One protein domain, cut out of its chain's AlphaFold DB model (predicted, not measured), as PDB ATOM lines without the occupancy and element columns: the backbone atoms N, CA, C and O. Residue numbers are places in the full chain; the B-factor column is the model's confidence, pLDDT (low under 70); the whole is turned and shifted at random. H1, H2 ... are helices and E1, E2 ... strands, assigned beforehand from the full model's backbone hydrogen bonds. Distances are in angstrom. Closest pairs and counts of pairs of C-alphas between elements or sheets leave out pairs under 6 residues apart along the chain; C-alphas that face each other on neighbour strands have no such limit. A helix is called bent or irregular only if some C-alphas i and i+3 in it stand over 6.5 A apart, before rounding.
ATOM      1  N   ARG A 415     -45.896  -7.584  22.639       77.94
ATOM      2  CA  ARG A 415     -45.639  -8.687  23.567       77.94
ATOM      3  C   ARG A 415     -46.464  -9.874  23.110       77.94
ATOM      4  O   ARG A 415     -47.673  -9.741  22.931       77.94
ATOM      5  N   MET A 416     -45.791 -10.984  22.882       79.44
ATOM      6  CA  MET A 416     -46.417 -12.260  22.618       79.44
ATOM      7  C   MET A 416     -46.583 -12.973  23.950       79.44
ATOM      8  O   MET A 416     -45.606 -13.204  24.657       79.44
ATOM      9  N   GLN A 417     -47.834 -13.277  24.280       78.31
ATOM     10  CA  GLN A 417     -48.201 -14.089  25.443       78.31
ATOM     11  C   GLN A 417     -48.136 -15.593  25.126       78.31
ATOM     12  O   GLN A 417     -48.552 -16.407  25.939       78.31
ATOM     13  N   GLU A 418     -47.667 -15.945  23.929       83.06
ATOM     14  CA  GLU A 418     -47.492 -17.325  23.488       83.06
ATOM     15  C   GLU A 418     -46.351 -17.977  24.275       83.06
ATOM     16  O   GLU A 418     -45.296 -17.366  24.483       83.06
ATOM     17  N   LEU A 419     -46.589 -19.212  24.710       85.44
ATOM     18  CA  LEU A 419     -45.618 -20.047  25.407       85.44
ATOM     19  C   LEU A 419     -44.930 -20.964  24.391       85.44
ATOM     20  O   LEU A 419     -45.601 -21.665  23.633       85.44
ATOM     21  N   PHE A 420     -43.600 -20.985  24.381       86.25
ATOM     22  CA  PHE A 420     -42.830 -21.877  23.509       86.25
ATOM     23  C   PHE A 420     -42.036 -22.869  24.350       86.25
ATOM     24  O   PHE A 420     -41.254 -22.453  25.207       86.25
ATOM     25  N   LEU A 421     -42.218 -24.159  24.078       86.69
ATOM     26  CA  LEU A 421     -41.510 -25.240  24.758       86.69
ATOM     27  C   LEU A 421     -40.388 -25.771  23.864       86.69
ATOM     28  O   LEU A 421     -40.631 -26.118  22.704       86.69
ATOM     29  N   TYR A 422     -39.178 -25.857  24.405       86.12
ATOM     30  CA  TYR A 422     -38.000 -26.374  23.715       86.12
ATOM     31  C   TYR A 422     -37.387 -27.555  24.467       86.12
ATOM     32  O   TYR A 422     -37.402 -27.583  25.697       86.12
ATOM     33  N   ASP A 423     -36.808 -28.491  23.714       84.94
ATOM     34  CA  ASP A 423     -36.012 -29.595  24.264       84.94
ATOM     35  C   ASP A 423     -34.626 -29.120  24.736       84.94
ATOM     36  O   ASP A 423     -34.234 -27.966  24.530       84.94
ATOM     37  N   GLU A 424     -33.845 -30.028  25.326       82.94
ATOM     38  CA  GLU A 424     -32.455 -29.763  25.725       82.94
ATOM     39  C   GLU A 424     -31.568 -29.275  24.573       82.94
ATOM     40  O   GLU A 424     -30.650 -28.477  24.764       82.94
ATOM     41  N   GLY A 425     -31.863 -29.735  23.355       78.19
ATOM     42  CA  GLY A 425     -31.207 -29.325  22.120       78.19
ATOM     43  C   GLY A 425     -31.684 -27.978  21.568       78.19
ATOM     44  O   GLY A 425     -31.287 -27.622  20.453       78.19
ATOM     45  N   LEU A 426     -32.521 -27.235  22.307       78.56
ATOM     46  CA  LEU A 426     -33.163 -25.976  21.909       78.56
ATOM     47  C   LEU A 426     -34.024 -26.091  20.637       78.56
ATOM     48  O   LEU A 426     -34.227 -25.114  19.907       78.56
ATOM     49  N   ARG A 427     -34.549 -27.281  20.348       81.00
ATOM     50  CA  ARG A 427     -35.514 -27.519  19.272       81.00
ATOM     51  C   ARG A 427     -36.912 -27.248  19.797       81.00
ATOM     52  O   ARG A 427     -37.278 -27.693  20.877       81.00
ATOM     53  N   LEU A 428     -37.696 -26.505  19.021       82.56
ATOM     54  CA  LEU A 428     -39.077 -26.191  19.369       82.56
ATOM     55  C   LEU A 428     -39.923 -27.471  19.328       82.56
ATOM     56  O   LEU A 428     -40.082 -28.053  18.254       82.56
ATOM     57  N   ILE A 429     -40.472 -27.871  20.475       82.56
ATOM     58  CA  ILE A 429     -41.339 -29.048  20.622       82.56
ATOM     59  C   ILE A 429     -42.787 -28.645  20.359       82.56
ATOM     60  O   ILE A 429     -43.454 -29.207  19.492       82.56
ATOM     61  N   CYS A 430     -43.272 -27.636  21.086       82.94
ATOM     62  CA  CYS A 430     -44.639 -27.159  20.952       82.94
ATOM     63  C   CYS A 430     -44.711 -25.629  20.979       82.94
ATOM     64  O   CYS A 430     -43.924 -24.941  21.634       82.94
ATOM     65  N   ASN A 431     -45.664 -25.106  20.209       83.44
ATOM     66  CA  ASN A 431     -45.994 -23.692  20.167       83.44
ATOM     67  C   ASN A 431     -47.402 -23.512  20.737       83.44
ATOM     68  O   ASN A 431     -48.373 -23.900  20.086       83.44
ATOM     69  N   ASP A 432     -47.471 -22.953  21.944       81.44
ATOM     70  CA  ASP A 432     -48.663 -22.383  22.566       81.44
ATOM     71  C   ASP A 432     -49.932 -23.247  22.447       81.44
ATOM     72  O   ASP A 432     -50.972 -22.829  21.931       81.44
ATOM     73  N   THR A 433     -49.838 -24.494  22.916       84.94
ATOM     74  CA  THR A 433     -50.969 -25.427  22.937       84.94
ATOM     75  C   THR A 433     -51.926 -25.122  24.100       84.94
ATOM     76  O   THR A 433     -51.495 -24.619  25.143       84.94
ATOM     77  N   PRO A 434     -53.232 -25.435  23.970       84.69
ATOM     78  CA  PRO A 434     -54.194 -25.272  25.064       84.69
ATOM     79  C   PRO A 434     -53.759 -25.979  26.355       84.69
ATOM     80  O   PRO A 434     -53.831 -25.385  27.424       84.69
ATOM     81  N   GLN A 435     -53.225 -27.197  26.237       84.00
ATOM     82  CA  GLN A 435     -52.717 -27.997  27.353       84.00
ATOM     83  C   GLN A 435     -51.563 -27.292  28.078       84.00
ATOM     84  O   GLN A 435     -51.542 -27.236  29.305       84.00
ATOM     85  N   LEU A 436     -50.638 -26.686  27.323       85.19
ATOM     86  CA  LEU A 436     -49.514 -25.950  27.896       85.19
ATOM     87  C   LEU A 436     -49.981 -24.677  28.617       85.19
ATOM     88  O   LEU A 436     -49.476 -24.369  29.692       85.19
ATOM     89  N   ARG A 437     -50.975 -23.958  28.079       85.44
ATOM     90  CA  ARG A 437     -51.564 -22.782  28.752       85.44
ATOM     91  C   ARG A 437     -52.333 -23.134  30.024       85.44
ATOM     92  O   ARG A 437     -52.443 -22.302  30.919       85.44
ATOM     93  N   GLU A 438     -52.913 -24.327  30.090       85.94
ATOM     94  CA  GLU A 438     -53.590 -24.815  31.296       85.94
ATOM     95  C   GLU A 438     -52.605 -25.278  32.374       85.94
ATOM     96  O   GLU A 438     -52.941 -25.210  33.561       85.94
ATOM     97  N   ALA A 439     -51.418 -25.734  31.961       86.44
ATOM     98  CA  ALA A 439     -50.335 -26.159  32.841       86.44
ATOM     99  C   ALA A 439     -49.459 -24.995  33.332       86.44
ATOM    100  O   ALA A 439     -48.958 -25.043  34.451       86.44
ATOM    101  N   VAL A 440     -49.269 -23.952  32.520       87.19
ATOM    102  CA  VAL A 440     -48.319 -22.869  32.801       87.19
ATOM    103  C   VAL A 440     -49.004 -21.508  32.746       87.19
ATOM    104  O   VAL A 440     -49.564 -21.112  31.724       87.19
ATOM    105  N   GLN A 441     -48.892 -20.751  33.836       86.50
ATOM    106  CA  GLN A 441     -49.362 -19.371  33.933       86.50
ATOM    107  C   GLN A 441     -48.201 -18.419  34.213       86.50
ATOM    108  O   GLN A 441     -47.315 -18.708  35.012       86.50
ATOM    109  N   VAL A 442     -48.217 -17.252  33.568       83.38
ATOM    110  CA  VAL A 442     -47.250 -16.179  33.830       83.38
ATOM    111  C   VAL A 442     -47.901 -15.162  34.765       83.38
ATOM    112  O   VAL A 442     -48.841 -14.473  34.365       83.38
ATOM    113  N   VAL A 443     -47.402 -15.055  35.997       81.44
ATOM    114  CA  VAL A 443     -47.892 -14.120  37.023       81.44
ATOM    115  C   VAL A 443     -46.757 -13.170  37.397       81.44
ATOM    116  O   VAL A 443     -45.682 -13.607  37.793       81.44
ATOM    117  N   ASP A 444     -46.967 -11.863  37.210       74.56
ATOM    118  CA  ASP A 444     -45.984 -10.802  37.500       74.56
ATOM    119  C   ASP A 444     -44.585 -11.004  36.872       74.56
ATOM    120  O   ASP A 444     -43.583 -10.494  37.367       74.56
ATOM    121  N   GLY A 445     -44.514 -11.709  35.735       73.06
ATOM    122  CA  GLY A 445     -43.262 -11.993  35.021       73.06
ATOM    123  C   GLY A 445     -42.535 -13.263  35.477       73.06
ATOM    124  O   GLY A 445     -41.448 -13.539  34.967       73.06
ATOM    125  N   PHE A 446     -43.141 -14.044  36.372       79.62
ATOM    126  CA  PHE A 446     -42.663 -15.352  36.818       79.62
ATOM    127  C   PHE A 446     -43.593 -16.469  36.336       79.62
ATOM    128  O   PHE A 446     -44.789 -16.259  36.126       79.62
ATOM    129  N   LEU A 447     -43.029 -17.659  36.151       84.69
ATOM    130  CA  LEU A 447     -43.752 -18.868  35.783       84.69
ATOM    131  C   LEU A 447     -44.337 -19.530  37.028       84.69
ATOM    132  O   LEU A 447     -43.624 -19.799  37.990       84.69
ATOM    133  N   GLN A 448     -45.632 -19.816  36.980       85.00
ATOM    134  CA  GLN A 448     -46.316 -20.726  37.889       85.00
ATOM    135  C   GLN A 448     -46.754 -21.947  37.088       85.00
ATOM    136  O   GLN A 448     -47.442 -21.813  36.074       85.00
ATOM    137  N   ILE A 449     -46.319 -23.123  37.529       87.81
ATOM    138  CA  ILE A 449     -46.516 -24.383  36.816       87.81
ATOM    139  C   ILE A 449     -47.348 -25.315  37.694       87.81
ATOM    140  O   ILE A 449     -47.034 -25.517  38.865       87.81
ATOM    141  N   ASP A 450     -48.411 -25.875  37.124       88.62
ATOM    142  CA  ASP A 450     -49.191 -26.956  37.723       88.62
ATOM    143  C   ASP A 450     -48.517 -28.294  37.395       88.62
ATOM    144  O   ASP A 450     -48.503 -28.729  36.239       88.62
ATOM    145  N   SER A 451     -47.940 -28.932  38.414       85.88
ATOM    146  CA  SER A 451     -47.135 -30.147  38.276       85.88
ATOM    147  C   SER A 451     -47.875 -31.294  37.585       85.88
ATOM    148  O   SER A 451     -47.314 -31.939  36.702       85.88
ATOM    149  N   GLU A 452     -49.144 -31.541  37.938       85.94
ATOM    150  CA  GLU A 452     -49.903 -32.676  37.392       85.94
ATOM    151  C   GLU A 452     -50.203 -32.479  35.903       85.94
ATOM    152  O   GLU A 452     -50.099 -33.410  35.098       85.94
ATOM    153  N   ARG A 453     -50.557 -31.248  35.523       87.62
ATOM    154  CA  ARG A 453     -50.882 -30.905  34.133       87.62
ATOM    155  C   ARG A 453     -49.642 -30.805  33.262       87.62
ATOM    156  O   ARG A 453     -49.688 -31.213  32.103       87.62
ATOM    157  N   MET A 454     -48.548 -30.286  33.812       86.44
ATOM    158  CA  MET A 454     -47.278 -30.211  33.104       86.44
ATOM    159  C   MET A 454     -46.742 -31.615  32.826       86.44
ATOM    160  O   MET A 454     -46.439 -31.915  31.677       86.44
ATOM    161  N   ASP A 455     -46.750 -32.518  33.810       85.62
ATOM    162  CA  ASP A 455     -46.350 -33.918  33.609       85.62
ATOM    163  C   ASP A 455     -47.214 -34.634  32.564       85.62
ATOM    164  O   ASP A 455     -46.698 -35.403  31.751       85.62
ATOM    165  N   ALA A 456     -48.530 -34.392  32.563       85.19
ATOM    166  CA  ALA A 456     -49.420 -34.937  31.541       85.19
ATOM    167  C   ALA A 456     -49.061 -34.407  30.141       85.19
ATOM    168  O   ALA A 456     -48.973 -35.190  29.194       85.19
ATOM    169  N   CYS A 457     -48.787 -33.104  30.029       85.62
ATOM    170  CA  CYS A 457     -48.375 -32.466  28.781       85.62
ATOM    171  C   CYS A 457     -47.018 -32.995  28.285       85.62
ATOM    172  O   CYS A 457     -46.872 -33.267  27.096       85.62
ATOM    173  N   LEU A 458     -46.026 -33.161  29.167       84.50
ATOM    174  CA  LEU A 458     -44.697 -33.663  28.794       84.50
ATOM    175  C   LEU A 458     -44.738 -35.142  28.377       84.50
ATOM    176  O   LEU A 458     -44.047 -35.524  27.433       84.50
ATOM    177  N   LYS A 459     -45.575 -35.963  29.030       83.25
ATOM    178  CA  LYS A 459     -45.788 -37.376  28.663       83.25
ATOM    179  C   LYS A 459     -46.458 -37.532  27.301       83.25
ATOM    180  O   LYS A 459     -46.073 -38.415  26.546       83.25
ATOM    181  N   GLU A 460     -47.441 -36.690  26.987       81.94
ATOM    182  CA  GLU A 460     -48.098 -36.689  25.671       81.94
ATOM    183  C   GLU A 460     -47.134 -36.269  24.551       81.94
ATOM    184  O   GLU A 460     -47.235 -36.754  23.426       81.94
ATOM    185  N   LEU A 461     -46.178 -35.392  24.865       79.94
ATOM    186  CA  LEU A 461     -45.163 -34.904  23.931       79.94
ATOM    187  C   LEU A 461     -43.918 -35.810  23.831       79.94
ATOM    188  O   LEU A 461     -42.998 -35.453  23.100       79.94
ATOM    189  N   GLU A 462     -43.891 -36.951  24.537       75.19
ATOM    190  CA  GLU A 462     -42.801 -37.948  24.532       75.19
ATOM    191  C   GLU A 462     -41.400 -37.336  24.757       75.19
ATOM    192  O   GLU A 462     -40.448 -37.604  24.025       75.19
ATOM    193  N   ILE A 463     -41.264 -36.470  25.765       72.38
ATOM    194  CA  ILE A 463     -40.010 -35.748  26.033       72.38
ATOM    195  C   ILE A 463     -39.070 -36.605  26.894       72.38
ATOM    196  O   ILE A 463     -39.407 -36.954  28.022       72.38
ATOM    197  N   GLU A 464     -37.873 -36.909  26.380       64.56
ATOM    198  CA  GLU A 464     -36.866 -37.777  27.031       64.56
ATOM    199  C   GLU A 464     -35.681 -37.015  27.680       64.56
ATOM    200  O   GLU A 464     -34.671 -37.626  28.019       64.56
ATOM    201  N   GLY A 465     -35.763 -35.686  27.830       69.81
ATOM    202  CA  GLY A 465     -34.679 -34.852  28.387       69.81
ATOM    203  C   GLY A 465     -34.700 -34.709  29.917       69.81
ATOM    204  O   GLY A 465     -35.760 -34.813  30.532       69.81
ATOM    205  N   GLU A 466     -33.543 -34.410  30.519       80.31
ATOM    206  CA  GLU A 466     -33.404 -33.995  31.927       80.31
ATOM    207  C   GLU A 466     -33.927 -32.566  32.158       80.31
ATOM    208  O   GLU A 466     -34.381 -32.249  33.254       80.31
ATOM    209  N   TYR A 467     -33.912 -31.705  31.134       84.81
ATOM    210  CA  TYR A 467     -34.427 -30.336  31.214       84.81
ATOM    211  C   TYR A 467     -35.317 -29.955  30.036       84.81
ATOM    212  O   TYR A 467     -35.145 -30.394  28.897       84.81
ATOM    213  N   VAL A 468     -36.242 -29.038  30.307       87.31
ATOM    214  CA  VAL A 468     -37.100 -28.419  29.299       87.31
ATOM    215  C   VAL A 468     -37.008 -26.906  29.433       87.31
ATOM    216  O   VAL A 468     -37.023 -26.361  30.538       87.31
ATOM    217  N   TYR A 469     -36.912 -26.204  28.304       87.94
ATOM    218  CA  TYR A 469     -36.877 -24.744  28.299       87.94
ATOM    219  C   TYR A 469     -38.224 -24.183  27.883       87.94
ATOM    220  O   TYR A 469     -38.770 -24.533  26.838       87.94
ATOM    221  N   LEU A 470     -38.730 -23.248  28.671       87.19
ATOM    222  CA  LEU A 470     -39.986 -22.576  28.410       87.19
ATOM    223  C   LEU A 470     -39.739 -21.084  28.197       87.19
ATOM    224  O   LEU A 470     -39.311 -20.370  29.104       87.19
ATOM    225  N   SER A 471     -40.004 -20.616  26.980       86.50
ATOM    226  CA  SER A 471     -39.928 -19.201  26.623       86.50
ATOM    227  C   SER A 471     -41.293 -18.539  26.757       86.50
ATOM    228  O   SER A 471     -42.293 -19.049  26.249       86.50
ATOM    229  N   PHE A 472     -41.324 -17.379  27.406       85.56
ATOM    230  CA  PHE A 472     -42.535 -16.616  27.691       85.56
ATOM    231  C   PHE A 472     -42.273 -15.105  27.627       85.56
ATOM    232  O   PHE A 472     -41.126 -14.650  27.588       85.56
ATOM    233  N   ASP A 473     -43.344 -14.308  27.566       81.31
ATOM    234  CA  ASP A 473     -43.278 -12.839  27.474       81.31
ATOM    235  C   ASP A 473     -42.368 -12.327  26.337       81.31
ATOM    236  O   ASP A 473     -41.669 -11.312  26.441       81.31
ATOM    237  N   THR A 474     -42.378 -13.031  25.202       78.69
ATOM    238  CA  THR A 474     -41.485 -12.716  24.086       78.69
ATOM    239  C   THR A 474     -41.860 -11.379  23.447       78.69
ATOM    240  O   THR A 474     -43.001 -11.125  23.063       78.69
ATOM    241  N   ILE A 475     -40.875 -10.498  23.289       77.00
ATOM    242  CA  ILE A 475     -41.030  -9.199  22.641       77.00
ATOM    243  C   ILE A 475     -40.671  -9.326  21.163       77.00
ATOM    244  O   ILE A 475     -39.514  -9.524  20.788       77.00
ATOM    245  N   MET A 476     -41.668  -9.095  20.312       76.25
ATOM    246  CA  MET A 476     -41.509  -9.018  18.865       76.25
ATOM    247  C   MET A 476     -41.599  -7.563  18.394       76.25
ATOM    248  O   MET A 476     -42.482  -6.803  18.802       76.25
ATOM    249  N   LYS A 477     -40.697  -7.148  17.497       72.94
ATOM    250  CA  LYS A 477     -40.693  -5.782  16.947       72.94
ATOM    251  C   LYS A 477     -41.583  -5.647  15.725       72.94
ATOM    252  O   LYS A 477     -42.391  -4.732  15.632       72.94
ATOM    253  N   VAL A 478     -41.406  -6.550  14.778       68.81
ATOM    254  CA  VAL A 478     -42.256  -6.729  13.599       68.81
ATOM    255  C   VAL A 478     -42.359  -8.229  13.349       68.81
ATOM    256  O   VAL A 478     -41.461  -8.949  13.784       68.81
ATOM    257  N   PRO A 479     -43.386  -8.717  12.635       65.81
ATOM    258  CA  PRO A 479     -43.474 -10.132  12.288       65.81
ATOM    259  C   PRO A 479     -42.139 -10.671  11.751       65.81
ATOM    260  O   PRO A 479     -41.552 -10.087  10.831       65.81
ATOM    261  N   GLY A 480     -41.627 -11.734  12.374       62.47
ATOM    262  CA  GLY A 480     -40.350 -12.358  12.019       62.47
ATOM    263  C   GLY A 480     -39.096 -11.522  12.307       62.47
ATOM    264  O   GLY A 480     -38.073 -11.770  11.690       62.47
ATOM    265  N   SER A 481     -39.140 -10.494  13.163       58.97
ATOM    266  CA  SER A 481     -37.933  -9.794  13.622       58.97
ATOM    267  C   SER A 481     -38.100  -9.240  15.037       58.97
ATOM    268  O   SER A 481     -39.022  -8.469  15.328       58.97
ATOM    269  N   GLY A 482     -37.159  -9.604  15.906       59.31
ATOM    270  CA  GLY A 482     -37.243  -9.405  17.352       59.31
ATOM    271  C   GLY A 482     -37.600 -10.718  18.046       59.31
ATOM    272  O   GLY A 482     -38.476 -11.440  17.585       59.31
ATOM    273  N   GLY A 483     -36.869 -11.017  19.112       60.44
ATOM    274  CA  GLY A 483     -36.977 -12.248  19.887       60.44
ATOM    275  C   GLY A 483     -36.142 -12.100  21.148       60.44
ATOM    276  O   GLY A 483     -35.076 -12.689  21.263       60.44
ATOM    277  N   CYS A 484     -36.584 -11.217  22.042       60.72
ATOM    278  CA  CYS A 484     -36.111 -11.202  23.422       60.72
ATOM    279  C   CYS A 484     -37.321 -11.500  24.295       60.72
ATOM    280  O   CYS A 484     -38.285 -10.741  24.274       60.72
ATOM    281  N   GLY A 485     -37.272 -12.616  25.004       71.25
ATOM    282  CA  GLY A 485     -38.266 -13.037  25.979       71.25
ATOM    283  C   GLY A 485     -37.556 -13.567  27.212       71.25
ATOM    284  O   GLY A 485     -36.324 -13.579  27.274       71.25
ATOM    285  N   ASN A 486     -38.339 -13.998  28.184       78.06
ATOM    286  CA  ASN A 486     -37.810 -14.698  29.337       78.06
ATOM    287  C   ASN A 486     -37.772 -16.187  29.011       78.06
ATOM    288  O   ASN A 486     -38.675 -16.689  28.348       78.06
ATOM    289  N   VAL A 487     -36.739 -16.885  29.474       83.56
ATOM    290  CA  VAL A 487     -36.654 -18.342  29.352       83.56
ATOM    291  C   VAL A 487     -36.457 -18.916  30.744       83.56
ATOM    292  O   VAL A 487     -35.525 -18.518  31.446       83.56
ATOM    293  N   GLY A 488     -37.352 -19.809  31.148       84.88
ATOM    294  CA  GLY A 488     -37.190 -20.655  32.326       84.88
ATOM    295  C   GLY A 488     -36.683 -22.024  31.898       84.88
ATOM    296  O   GLY A 488     -37.211 -22.602  30.952       84.88
ATOM    297  N   MET A 489     -35.646 -22.521  32.557       86.69
ATOM    298  CA  MET A 489     -35.212 -23.909  32.476       86.69
ATOM    299  C   MET A 489     -35.866 -24.664  33.632       86.69
ATOM    300  O   MET A 489     -35.810 -24.207  34.773       86.69
ATOM    301  N   ILE A 490     -36.530 -25.768  33.313       87.81
ATOM    302  CA  ILE A 490     -37.361 -26.534  34.240       87.81
ATOM    303  C   ILE A 490     -36.896 -27.987  34.187       87.81
ATOM    304  O   ILE A 490     -36.730 -28.538  33.097       87.81
ATOM    305  N   GLU A 491     -36.702 -28.599  35.350       86.56
ATOM    306  CA  GLU A 491     -36.450 -30.032  35.482       86.56
ATOM    307  C   GLU A 491     -37.804 -30.765  35.587       86.56
ATOM    308  O   GLU A 491     -38.598 -30.458  36.485       86.56
ATOM    309  N   PRO A 492     -38.132 -31.701  34.676       81.75
ATOM    310  CA  PRO A 492     -39.361 -32.486  34.763       81.75
ATOM    311  C   PRO A 492     -39.465 -33.215  36.108       81.75
ATOM    312  O   PRO A 492     -38.569 -33.960  36.502       81.75
ATOM    313  N   GLY A 493     -40.571 -33.005  36.821       77.00
ATOM    314  CA  GLY A 493     -40.799 -33.559  38.161       77.00
ATOM    315  C   GLY A 493     -40.398 -32.644  39.326       77.00
ATOM    316  O   GLY A 493     -40.841 -32.895  40.447       77.00
ATOM    317  N   ASN A 494     -39.653 -31.558  39.085       82.31
ATOM    318  CA  ASN A 494     -39.362 -30.516  40.075       82.31
ATOM    319  C   ASN A 494     -39.726 -29.125  39.529       82.31
ATOM    320  O   ASN A 494     -38.902 -28.390  38.991       82.31
ATOM    321  N   TYR A 495     -41.001 -28.761  39.681       82.06
ATOM    322  CA  TYR A 495     -41.570 -27.527  39.126       82.06
ATOM    323  C   TYR A 495     -41.489 -26.310  40.058       82.06
ATOM    324  O   TYR A 495     -41.884 -25.214  39.661       82.06
ATOM    325  N   GLU A 496     -40.984 -26.484  41.283       76.94
ATOM    326  CA  GLU A 496     -40.770 -25.382  42.230       76.94
ATOM    327  C   GLU A 496     -39.413 -24.695  42.013       76.94
ATOM    328  O   GLU A 496     -39.293 -23.489  42.238       76.94
ATOM    329  N   ASP A 497     -38.408 -25.433  41.529       78.69
ATOM    330  CA  ASP A 497     -37.060 -24.920  41.267       78.69
ATOM    331  C   ASP A 497     -36.874 -24.556  39.785       78.69
ATOM    332  O   ASP A 497     -36.302 -25.292  38.983       78.69
ATOM    333  N   ILE A 498     -37.424 -23.402  39.396       82.00
ATOM    334  CA  ILE A 498     -37.324 -22.887  38.026       82.00
ATOM    335  C   ILE A 498     -36.065 -22.032  37.895       82.00
ATOM    336  O   ILE A 498     -35.974 -20.928  38.443       82.00
ATOM    337  N   PHE A 499     -35.118 -22.486  37.077       79.62
ATOM    338  CA  PHE A 499     -33.921 -21.713  36.786       79.62
ATOM    339  C   PHE A 499     -34.180 -20.726  35.644       79.62
ATOM    340  O   PHE A 499     -34.206 -21.078  34.463       79.62
ATOM    341  N   TYR A 500     -34.366 -19.449  35.973       78.31
ATOM    342  CA  TYR A 500     -34.528 -18.408  34.961       78.31
ATOM    343  C   TYR A 500     -33.192 -18.103  34.279       78.31
ATOM    344  O   TYR A 500     -32.286 -17.508  34.857       78.31
ATOM    345  N   LEU A 501     -33.096 -18.444  32.992       69.81
ATOM    346  CA  LEU A 501     -31.944 -18.113  32.150       69.81
ATOM    347  C   LEU A 501     -31.834 -16.608  31.870       69.81
ATOM    348  O   LEU A 501     -30.787 -16.131  31.423       69.81
ATOM    349  N   ARG A 502     -32.898 -15.835  32.134       63.31
ATOM    350  CA  ARG A 502     -32.807 -14.376  32.173       63.31
ATOM    351  C   ARG A 502     -32.004 -13.982  33.411       63.31
ATOM    352  O   ARG A 502     -32.561 -13.771  34.481       63.31
ATOM    353  N   ALA A 503     -30.699 -13.819  33.247       54.56
ATOM    354  CA  ALA A 503     -29.901 -13.161  34.265       54.56
ATOM    355  C   ALA A 503     -30.435 -11.723  34.442       54.56
ATOM    356  O   ALA A 503     -30.535 -10.988  33.451       54.56
ATOM    357  N   GLU A 504     -30.792 -11.319  35.668       61.25
ATOM    358  CA  GLU A 504     -31.083  -9.923  36.045       61.25
ATOM    359  C   GLU A 504     -29.797  -9.085  35.985       61.25
ATOM    360  O   GLU A 504     -29.295  -8.547  36.971       61.25
ATOM    361  N   THR A 505     -29.187  -9.031  34.807       64.81
ATOM    362  CA  THR A 505     -28.029  -8.198  34.555       64.81
ATOM    363  C   THR A 505     -28.475  -6.915  33.886       64.81
ATOM    364  O   THR A 505     -29.355  -6.881  33.022       64.81
ATOM    365  N   TRP A 506     -27.792  -5.835  34.247       71.00
ATOM    366  CA  TRP A 506     -27.978  -4.528  33.631       71.00
ATOM    367  C   TRP A 506     -27.799  -4.565  32.095       71.00
ATOM    368  O   TRP A 506     -28.348  -3.706  31.404       71.00
ATOM    369  N   GLU A 507     -27.055  -5.540  31.542       65.56
ATOM    370  CA  GLU A 507     -26.904  -5.721  30.092       65.56
ATOM    371  C   GLU A 507     -28.235  -6.078  29.421       65.56
ATOM    372  O   GLU A 507     -28.580  -5.498  28.386       65.56
ATOM    373  N   ASN A 508     -28.987  -7.006  30.020       67.56
ATOM    374  CA  ASN A 508     -30.282  -7.450  29.513       67.56
ATOM    375  C   ASN A 508     -31.320  -6.329  29.620       67.56
ATOM    376  O   ASN A 508     -32.056  -6.085  28.663       67.56
ATOM    377  N   ASP A 509     -31.307  -5.571  30.719       72.62
ATOM    378  CA  ASP A 509     -32.196  -4.420  30.903       72.62
ATOM    379  C   ASP A 509     -31.874  -3.275  29.935       72.62
ATOM    380  O   ASP A 509     -32.777  -2.639  29.381       72.62
ATOM    381  N   LEU A 510     -30.588  -3.021  29.665       72.44
ATOM    382  CA  LEU A 510     -30.167  -2.038  28.669       72.44
ATOM    383  C   LEU A 510     -30.546  -2.480  27.253       72.44
ATOM    384  O   LEU A 510     -30.993  -1.651  26.457       72.44
ATOM    385  N   LEU A 511     -30.383  -3.762  26.917       69.88
ATOM    386  CA  LEU A 511     -30.774  -4.301  25.616       69.88
ATOM    387  C   LEU A 511     -32.294  -4.220  25.433       69.88
ATOM    388  O   LEU A 511     -32.763  -3.773  24.385       69.88
ATOM    389  N   GLU A 512     -33.061  -4.568  26.467       73.12
ATOM    390  CA  GLU A 512     -34.514  -4.439  26.490       73.12
ATOM    391  C   GLU A 512     -34.946  -2.971  26.373       73.12
ATOM    392  O   GLU A 512     -35.852  -2.661  25.596       73.12
ATOM    393  N   PHE A 513     -34.277  -2.044  27.065       76.25
ATOM    394  CA  PHE A 513     -34.509  -0.609  26.912       76.25
ATOM    395  C   PHE A 513     -34.217  -0.148  25.482       76.25
ATOM    396  O   PHE A 513     -35.038   0.539  24.874       76.25
ATOM    397  N   CYS A 514     -33.080  -0.543  24.909       72.31
ATOM    398  CA  CYS A 514     -32.709  -0.181  23.547       72.31
ATOM    399  C   CYS A 514     -33.711  -0.726  22.526       72.31
ATOM    400  O   CYS A 514     -34.159   0.001  21.635       72.31
ATOM    401  N   LEU A 515     -34.124  -1.983  22.688       70.44
ATOM    402  CA  LEU A 515     -35.171  -2.585  21.881       70.44
ATOM    403  C   LEU A 515     -36.470  -1.803  22.063       70.44
ATOM    404  O   LEU A 515     -36.983  -1.277  21.087       70.44
ATOM    405  N   LYS A 516     -36.992  -1.632  23.277       71.12
ATOM    406  CA  LYS A 516     -38.267  -0.937  23.515       71.12
ATOM    407  C   LYS A 516     -38.258   0.518  23.051       71.12
ATOM    408  O   LYS A 516     -39.260   0.943  22.476       71.12
ATOM    409  N   TYR A 517     -37.171   1.263  23.268       73.00
ATOM    410  CA  TYR A 517     -37.167   2.730  23.246       73.00
ATOM    411  C   TYR A 517     -36.196   3.415  22.274       73.00
ATOM    412  O   TYR A 517     -36.362   4.616  22.043       73.00
ATOM    413  N   LEU A 518     -35.250   2.713  21.652       65.25
ATOM    414  CA  LEU A 518     -34.335   3.311  20.663       65.25
ATOM    415  C   LEU A 518     -34.631   2.880  19.216       65.25
ATOM    416  O   LEU A 518     -34.325   3.634  18.292       65.25
ATOM    417  N   LEU A 519     -35.277   1.726  19.018       58.97
ATOM    418  CA  LEU A 519     -35.598   1.114  17.713       58.97
ATOM    419  C   LEU A 519     -37.096   1.107  17.387       58.97
ATOM    420  O   LEU A 519     -37.426   1.175  16.174       58.97
TER     421      LEU A 519
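What this domain is: This is residues 415 to 519 of the 519 residues of the protein "Regulatory protein BlaR1" of Lachnospiraceae bacterium (UniProt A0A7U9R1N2). A strongly twisted sheet of five strands makes the core, and the small hairpin E3 and E4 covers part of one face, a loose, partial sandwich with the two sheets' strands crossed. H1 and H2 pack together at one end of this body; H3 lies beyond the other end, by the far ends of E5 and E6, and adds to the length. The printed part has 105 residues with three named helices and seven named strands, in the order E1 E2 H1 E3 E4 H2 E5 E6 E7 H3, a mixed class. The large sheet runs E2 E1 E5 E6 E7, antiparallel throughout, and E5 E6 E7 form a meander, each strand the antiparallel neighbour of the one before. The whole is compact, with a radius of gyration of the C-alphas of 14.2 A, yet elongated, spanning 43 by 27 by 26 A.

Where its parts are: Find C-alpha 420 at (-42.830, -21.877, 23.509), where E1, residues 420 to 422, begins. E2 is residues 428 to 431, H1 434 to 439, E3 440 to 443 and E4 446 to 449. H2, residues 451 to 460, is 14.2 A long. E5, residues 468 to 476, starts at (-37.100, -28.419, 29.299), runs 22.5 A and bends by 64 degrees at residue 473. E6, residues 484 to 491, covers 22.4 A, and E7, residues 494 to 500, 14.0 A. H3, residues 506 to 518, is 16.4 A long and ends at C-alpha 518, (-34.335, 3.311, 20.663); it is neither bent nor irregular, but only just: C-alphas 515 and 518 are 6.1 A apart.

How they stand to each other: Start at the hairpin of E5 and E6, where N 470 and O 488 are 2.8 A apart, within hydrogen-bond range. On E5's other side is E1, with N 422 and O 469 at 2.8 A, and edge strand E2 pairs with E1 through N 429 and O 421, 2.8 A. At the other edge E7 pairs with E6 through N 489 and O 499, 2.8 A. In the hairpin of E3 and E4, N 448 and O 441 are 2.8 A apart; the closest C-alphas of E4 and E7 are those of Ile 449 and Tyr 495, 6.3 A. H1 and H2 touch, closest at the C-alphas of Ala 439 and Arg 453, 4.9 A, at a tilt of 38 degrees, only just steep, opposite ways. H2 is on the large sheet; H1 is not on it. H3 only grazes that sheet with residues 508 to 516, and is apart from H1 and H2. In H1, H2 and H3 every O i to N i+4 pair is within hydrogen-bond range.

The domain as a whole: The C-alphas farthest apart, those of Lys 459 and Leu 518, are 43.0 A apart. The printed part has no cut, and no link is long. Mean pLDDT of the printed part is 78.3; look for values under 70 at residues 478 to 484 and 501 to 505, among others.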